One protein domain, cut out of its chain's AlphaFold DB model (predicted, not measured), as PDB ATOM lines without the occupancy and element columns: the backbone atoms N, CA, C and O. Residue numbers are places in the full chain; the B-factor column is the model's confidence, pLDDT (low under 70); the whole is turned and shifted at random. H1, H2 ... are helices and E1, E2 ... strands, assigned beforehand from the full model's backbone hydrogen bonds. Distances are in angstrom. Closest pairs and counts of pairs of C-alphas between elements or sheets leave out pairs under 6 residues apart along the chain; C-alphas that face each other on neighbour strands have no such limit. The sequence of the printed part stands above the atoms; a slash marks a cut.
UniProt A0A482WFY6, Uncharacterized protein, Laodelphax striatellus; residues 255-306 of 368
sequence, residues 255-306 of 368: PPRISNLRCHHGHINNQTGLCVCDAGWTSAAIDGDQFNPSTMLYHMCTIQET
ATOM      1  N   PRO A 255     130.630 115.105 200.042       43.72
ATOM      2  CA  PRO A 255     129.167 115.061 199.939       43.72
ATOM      3  C   PRO A 255     128.783 114.570 198.556       43.72
ATOM      4  O   PRO A 255     129.377 115.089 197.607       43.72
ATOM      5  N   PRO A 256     127.934 113.521 198.472       46.38
ATOM      6  CA  PRO A 256     127.867 112.581 197.359       46.38
ATOM      7  C   PRO A 256     128.112 113.315 196.053       46.38
ATOM      8  O   PRO A 256     127.218 113.970 195.524       46.38
ATOM      9  N   ARG A 257     129.361 113.269 195.572       51.03
ATOM     10  CA  ARG A 257     129.683 113.849 194.276       51.03
ATOM     11  C   ARG A 257     128.938 112.982 193.298       51.03
ATOM     12  O   ARG A 257     129.342 111.839 193.104       51.03
ATOM     13  N   ILE A 258     127.828 113.479 192.765       57.81
ATOM     14  CA  ILE A 258     127.065 112.763 191.753       57.81
ATOM     15  C   ILE A 258     128.068 112.473 190.634       57.81
ATOM     16  O   ILE A 258     128.508 113.377 189.930       57.81
ATOM     17  N   SER A 259     128.521 111.220 190.551       54.84
ATOM     18  CA  SER A 259     129.644 110.834 189.689       54.84
ATOM     19  C   SER A 259     129.280 110.967 188.216       54.84
ATOM     20  O   SER A 259     130.148 111.116 187.367       54.84
ATOM     21  N   ASN A 260     127.976 110.955 187.942       65.88
ATOM     22  CA  ASN A 260     127.383 111.093 186.631       65.88
ATOM     23  C   ASN A 260     126.657 112.441 186.556       65.88
ATOM     24  O   ASN A 260     125.458 112.463 186.322       65.88
ATOM     25  N   LEU A 261     127.335 113.560 186.818       76.75
ATOM     26  CA  LEU A 261     126.748 114.900 186.729       76.75
ATOM     27  C   LEU A 261     127.423 115.718 185.631       76.75
ATOM     28  O   LEU A 261     128.645 115.821 185.587       76.75
ATOM     29  N   ARG A 262     126.611 116.353 184.789       79.62
ATOM     30  CA  ARG A 262     127.044 117.254 183.728       79.62
ATOM     31  C   ARG A 262     126.467 118.650 183.925       79.62
ATOM     32  O   ARG A 262     125.249 118.831 183.923       79.62
ATOM     33  N   CYS A 263     127.358 119.632 184.003       84.88
ATOM     34  CA  CYS A 263     127.014 121.051 183.995       84.88
ATOM     35  C   CYS A 263     127.090 121.567 182.556       84.88
ATOM     36  O   CYS A 263     128.161 121.531 181.960       84.88
ATOM     37  N   HIS A 264     125.974 122.017 181.980       86.06
ATOM     38  CA  HIS A 264     125.982 122.577 180.619       86.06
ATOM     39  C   HIS A 264     126.417 124.044 180.608       86.06
ATOM     40  O   HIS A 264     127.369 124.400 179.921       86.06
ATOM     41  N   HIS A 265     125.745 124.873 181.408       87.75
ATOM     42  CA  HIS A 265     126.052 126.293 181.593       87.75
ATOM     43  C   HIS A 265     126.467 126.556 183.035       87.75
ATOM     44  O   HIS A 265     125.707 127.114 183.825       87.75
ATOM     45  N   GLY A 266     127.630 126.039 183.415       87.69
ATOM     46  CA  GLY A 266     128.136 126.149 184.772       87.69
ATOM     47  C   GLY A 266     129.373 125.300 185.005       87.69
ATOM     48  O   GLY A 266     129.915 124.681 184.091       87.69
ATOM     49  N   HIS A 267     129.799 125.228 186.258       84.88
ATOM     50  CA  HIS A 267     130.951 124.433 186.673       84.88
ATOM     51  C   HIS A 267     130.638 123.625 187.931       84.88
ATOM     52  O   HIS A 267     129.795 124.004 188.742       84.88
ATOM     53  N   ILE A 268     131.325 122.498 188.110       80.00
ATOM     54  CA  ILE A 268     131.161 121.670 189.307       80.00
ATOM     55  C   ILE A 268     131.745 122.411 190.513       80.00
ATOM     56  O   ILE A 268     132.911 122.813 190.520       80.00
ATOM     57  N   ASN A 269     130.948 122.547 191.569       77.31
ATOM     58  CA  ASN A 269     131.433 122.977 192.867       77.31
ATOM     59  C   ASN A 269     132.205 121.826 193.523       77.31
ATOM     60  O   ASN A 269     131.630 120.807 193.907       77.31
ATOM     61  N   ASN A 270     133.507 122.003 193.722       66.19
ATOM     62  CA  ASN A 270     134.359 120.973 194.321       66.19
ATOM     63  C   ASN A 270     133.987 120.607 195.771       66.19
ATOM     64  O   ASN A 270     134.370 119.526 196.234       66.19
ATOM     65  N   GLN A 271     133.269 121.488 196.476       62.88
ATOM     66  CA  GLN A 271     132.826 121.278 197.853       62.88
ATOM     67  C   GLN A 271     131.503 120.521 197.924       62.88
ATOM     68  O   GLN A 271     131.408 119.593 198.716       62.88
ATOM     69  N   THR A 272     130.504 120.888 197.115       67.19
ATOM     70  CA  THR A 272     129.167 120.263 197.165       67.19
ATOM     71  C   THR A 272     128.988 119.123 196.166       67.19
ATOM     72  O   THR A 272     128.059 118.339 196.309       67.19
ATOM     73  N   GLY A 273     129.850 119.025 195.150       66.69
ATOM     74  CA  GLY A 273     129.722 118.045 194.070       66.69
ATOM     75  C   GLY A 273     128.592 118.340 193.078       66.69
ATOM     76  O   GLY A 273     128.349 117.517 192.202       66.69
ATOM     77  N   LEU A 274     127.916 119.487 193.208       75.62
ATOM     78  CA  LEU A 274     126.816 119.932 192.348       75.62
ATOM     79  C   LEU A 274     127.264 121.042 191.395       75.62
ATOM     80  O   LEU A 274     128.259 121.725 191.644       75.62
ATOM     81  N   CYS A 275     126.509 121.257 190.320       82.56
ATOM     82  CA  CYS A 275     126.777 122.339 189.379       82.56
ATOM     83  C   CYS A 275     126.410 123.706 189.968       82.56
ATOM     84  O   CYS A 275     125.293 123.903 190.448       82.56
ATOM     85  N   VAL A 276     127.333 124.660 189.875       88.25
ATOM     86  CA  VAL A 276     127.064 126.095 190.002       88.25
ATOM     87  C   VAL A 276     126.779 126.616 188.606       88.25
ATOM     88  O   VAL A 276     127.666 126.587 187.753       88.25
ATOM     89  N   CYS A 277     125.546 127.053 188.367       89.12
ATOM     90  CA  CYS A 277     125.150 127.571 187.066       89.12
ATOM     91  C   CYS A 277     125.685 128.986 186.836       89.12
ATOM     92  O   CYS A 277     125.775 129.791 187.766       89.12
ATOM     93  N   ASP A 278     126.034 129.275 185.588       88.06
ATOM     94  CA  ASP A 278     126.382 130.613 185.134       88.06
ATOM     95  C   ASP A 278     125.157 131.536 185.233       88.06
ATOM     96  O   ASP A 278     124.007 131.090 185.239       88.06
ATOM     97  N   ALA A 279     125.389 132.848 185.305       84.50
ATOM     98  CA  ALA A 279     124.311 133.825 185.442       84.50
ATOM     99  C   ALA A 279     123.260 133.683 184.320       84.50
ATOM    100  O   ALA A 279     123.599 133.639 183.136       84.50
ATOM    101  N   GLY A 280     121.978 133.636 184.700       82.69
ATOM    102  CA  GLY A 280     120.857 133.443 183.773       82.69
ATOM    103  C   GLY A 280     120.573 131.983 183.405       82.69
ATOM    104  O   GLY A 280     119.739 131.734 182.535       82.69
ATOM    105  N   TRP A 281     121.238 131.022 184.050       87.56
ATOM    106  CA  TRP A 281     120.976 129.594 183.896       87.56
ATOM    107  C   TRP A 281     120.632 128.949 185.232       87.56
ATOM    108  O   TRP A 281     121.196 129.272 186.273       87.56
ATOM    109  N   THR A 282     119.720 127.988 185.183       88.62
ATOM    110  CA  THR A 282     119.272 127.205 186.329       88.62
ATOM    111  C   THR A 282     119.017 125.754 185.924       88.62
ATOM    112  O   THR A 282     119.156 125.363 184.760       88.62
ATOM    113  N   SER A 283     118.694 124.914 186.899       84.81
ATOM    114  CA  SER A 283     118.366 123.500 186.689       84.81
ATOM    115  C   SER A 283     116.890 123.259 186.977       84.81
ATOM    116  O   SER A 283     116.291 123.976 187.777       84.81
ATOM    117  N   ALA A 284     116.301 122.233 186.357       76.62
ATOM    118  CA  ALA A 284     114.996 121.743 186.794       76.62
ATOM    119  C   ALA A 284     115.064 121.358 188.281       76.62
ATOM    120  O   ALA A 284     116.111 120.909 188.753       76.62
ATOM    121  N   ALA A 285     113.956 121.529 189.009       66.25
ATOM    122  CA  ALA A 285     113.862 121.027 190.373       66.25
ATOM    123  C   ALA A 285     114.162 119.521 190.363       66.25
ATOM    124  O   ALA A 285     113.564 118.772 189.588       66.25
ATOM    125  N   ILE A 286     115.123 119.107 191.188       59.84
ATOM    126  CA  ILE A 286     115.478 117.700 191.346       59.84
ATOM    127  C   ILE A 286     114.329 117.064 192.126       59.84
ATOM    128  O   ILE A 286     114.180 117.324 193.321       59.84
ATOM    129  N   ASP A 287     113.474 116.310 191.437       51.00
ATOM    130  CA  ASP A 287     112.367 115.603 192.081       51.00
ATOM    131  C   ASP A 287     112.932 114.526 193.020       51.00
ATOM    132  O   ASP A 287     113.992 113.964 192.741       51.00
ATOM    133  N   GLY A 288     112.275 114.239 194.146       47.12
ATOM    134  CA  GLY A 288     112.837 113.387 195.214       47.12
ATOM    135  C   GLY A 288     113.281 111.990 194.747       47.12
ATOM    136  O   GLY A 288     114.237 111.429 195.282       47.12
ATOM    137  N   ASP A 289     112.660 111.480 193.681       45.31
ATOM    138  CA  ASP A 289     112.978 110.191 193.054       45.31
ATOM    139  C   ASP A 289     114.250 110.225 192.175       45.31
ATOM    140  O   ASP A 289     114.794 109.178 191.824       45.31
ATOM    141  N   GLN A 290     114.775 111.410 191.844       47.09
ATOM    142  CA  GLN A 290     116.043 111.603 191.121       47.09
ATOM    143  C   GLN A 290     117.280 111.493 192.025       47.09
ATOM    144  O   GLN A 290     118.400 111.534 191.533       47.09
ATOM    145  N   PHE A 291     117.119 111.328 193.340       48.69
ATOM    146  CA  PHE A 291     118.227 110.949 194.229       48.69
ATOM    147  C   PHE A 291     118.394 109.436 194.370       48.69
ATOM    148  O   PHE A 291     119.247 108.976 195.134       48.69
ATOM    149  N   ASN A 292     117.622 108.645 193.620       49.84
ATOM    150  CA  ASN A 292     117.846 107.213 193.570       49.84
ATOM    151  C   ASN A 292     119.232 106.964 192.938       49.84
ATOM    152  O   ASN A 292     119.508 107.517 191.865       49.84
ATOM    153  N   PRO A 293     120.134 106.197 193.581       51.75
ATOM    154  CA  PRO A 293     121.456 105.894 193.045       51.75
ATOM    155  C   PRO A 293     121.338 105.245 191.662       51.75
ATOM    156  O   PRO A 293     121.114 104.047 191.527       51.75
ATOM    157  N   SER A 294     121.483 106.066 190.625       54.03
ATOM    158  CA  SER A 294     121.347 105.677 189.229       54.03
ATOM    159  C   SER A 294     122.672 105.885 188.510       54.03
ATOM    160  O   SER A 294     123.417 106.831 188.771       54.03
ATOM    161  N   THR A 295     122.967 104.994 187.570       58.72
ATOM    162  CA  THR A 295     124.108 105.113 186.654       58.72
ATOM    163  C   THR A 295     123.833 106.101 185.511       58.72
ATOM    164  O   THR A 295     124.690 106.308 184.652       58.72
ATOM    165  N   MET A 296     122.644 106.715 185.481       62.19
ATOM    166  CA  MET A 296     122.265 107.713 184.484       62.19
ATOM    167  C   MET A 296     122.978 109.052 184.704       62.19
ATOM    168  O   MET A 296     123.288 109.434 185.831       62.19
ATOM    169  N   LEU A 297     123.239 109.755 183.597       67.94
ATOM    170  CA  LEU A 297     123.860 111.076 183.594       67.94
ATOM    171  C   LEU A 297     122.824 112.144 183.978       67.94
ATOM    172  O   LEU A 297     121.826 112.332 183.287       67.94
ATOM    173  N   TYR A 298     123.079 112.851 185.069       76.06
ATOM    174  CA  TYR A 298     122.321 114.005 185.528       76.06
ATOM    175  C   TYR A 298     122.769 115.253 184.777       76.06
ATOM    176  O   TYR A 298     123.957 115.559 184.708       76.06
ATOM    177  N   HIS A 299     121.815 115.997 184.230       82.38
ATOM    178  CA  HIS A 299     122.076 117.242 183.515       82.38
ATOM    179  C   HIS A 299     121.587 118.431 184.343       82.38
ATOM    180  O   HIS A 299     120.400 118.536 184.641       82.38
ATOM    181  N   MET A 300     122.496 119.342 184.679       84.62
ATOM    182  CA  MET A 300     122.206 120.580 185.402       84.62
ATOM    183  C   MET A 300     122.593 121.802 184.563       84.62
ATOM    184  O   MET A 300     123.388 121.720 183.622       84.62
ATOM    185  N   CYS A 301     122.022 122.949 184.928       87.50
ATOM    186  CA  CYS A 301     122.197 124.235 184.256       87.50
ATOM    187  C   CYS A 301     121.725 124.199 182.797       87.50
ATOM    188  O   CYS A 301     122.418 124.660 181.895       87.50
ATOM    189  N   THR A 302     120.567 123.577 182.569       87.81
ATOM    190  CA  THR A 302     119.950 123.379 181.248       87.81
ATOM    191  C   THR A 302     118.792 124.332 180.973       87.81
ATOM    192  O   THR A 302     118.377 124.464 179.824       87.81
ATOM    193  N   ILE A 303     118.255 124.987 182.004       85.56
ATOM    194  CA  ILE A 303     117.129 125.910 181.879       85.56
ATOM    195  C   ILE A 303     117.688 127.322 181.844       85.56
ATOM    196  O   ILE A 303     118.301 127.772 182.807       85.56
ATOM    197  N   GLN A 304     117.464 128.032 180.745       84.19
ATOM    198  CA  GLN A 304     117.747 129.457 180.706       84.19
ATOM    199  C   GLN A 304     116.662 130.177 181.508       84.19
ATOM    200  O   GLN A 304     115.481 130.111 181.158       84.19
ATOM    201  N   GLU A 305     117.051 130.857 182.580       77.00
ATOM    202  CA  GLU A 305     116.156 131.789 183.246       77.00
ATOM    203  C   GLU A 305     115.893 132.913 182.251       77.00
ATOM    204  O   GLU A 305     116.798 133.665 181.879       77.00
ATOM    205  N   THR A 306     114.661 133.009 181.749       60.94
ATOM    206  CA  THR A 306     114.263 134.194 180.995       60.94
ATOM    207  C   THR A 306     114.480 135.379 181.925       60.94
ATOM    208  O   THR A 306     113.836 135.418 182.978       60.94
TER     209      THR A 306
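What this domain is: This is residues 255 to 306 of the 368 residues of an uncharacterized protein of Laodelphax striatellus (UniProt A0A482WFY6). With little regular structure, this is mostly loops round two small strand pairs side by side, the parallel pair E1 and E4 near the middle and the antiparallel hairpin E2 and E3 next to it, with E2 toward the outside; the small helix H1 lies far out, in the loop that runs from E3 to E4. Of 52 printed residues, 16 are in E1, E2, E3, H1 and E4, in that order; the class is mixed. It is compact, spanning 31 by 23 by 15 A, radius of gyration of the C-alphas 10.8 A.

How they stand to each other: Look first at E1, residues 261 to 263, parallel to E4, residues 298 to 300: N 262 and O 298 are within hydrogen-bond range, 2.8 A. In the hairpin of E2, residues 266 to 268, and E3, residues 275 to 277, N 267 and O 276 are too, 2.9 A. E1 and E3 come closest at C-alphas 263 and 275, 5.5 A. H1, residues 288 to 291, is apart from E1 and too short for O i to N i+4 pairs.

Where its parts are: Find C-alpha 261 at (126.748, 114.900, 186.729), beginning E1, 6.7 A long; E4, 6.6 A, ends at C-alpha 300, (122.206, 120.580, 185.402).

The domain as a whole: The farthest C-alphas, 293 and 306, are 31.6 A apart, without a cut; residues 285 to 297 are among those under pLDDT 70.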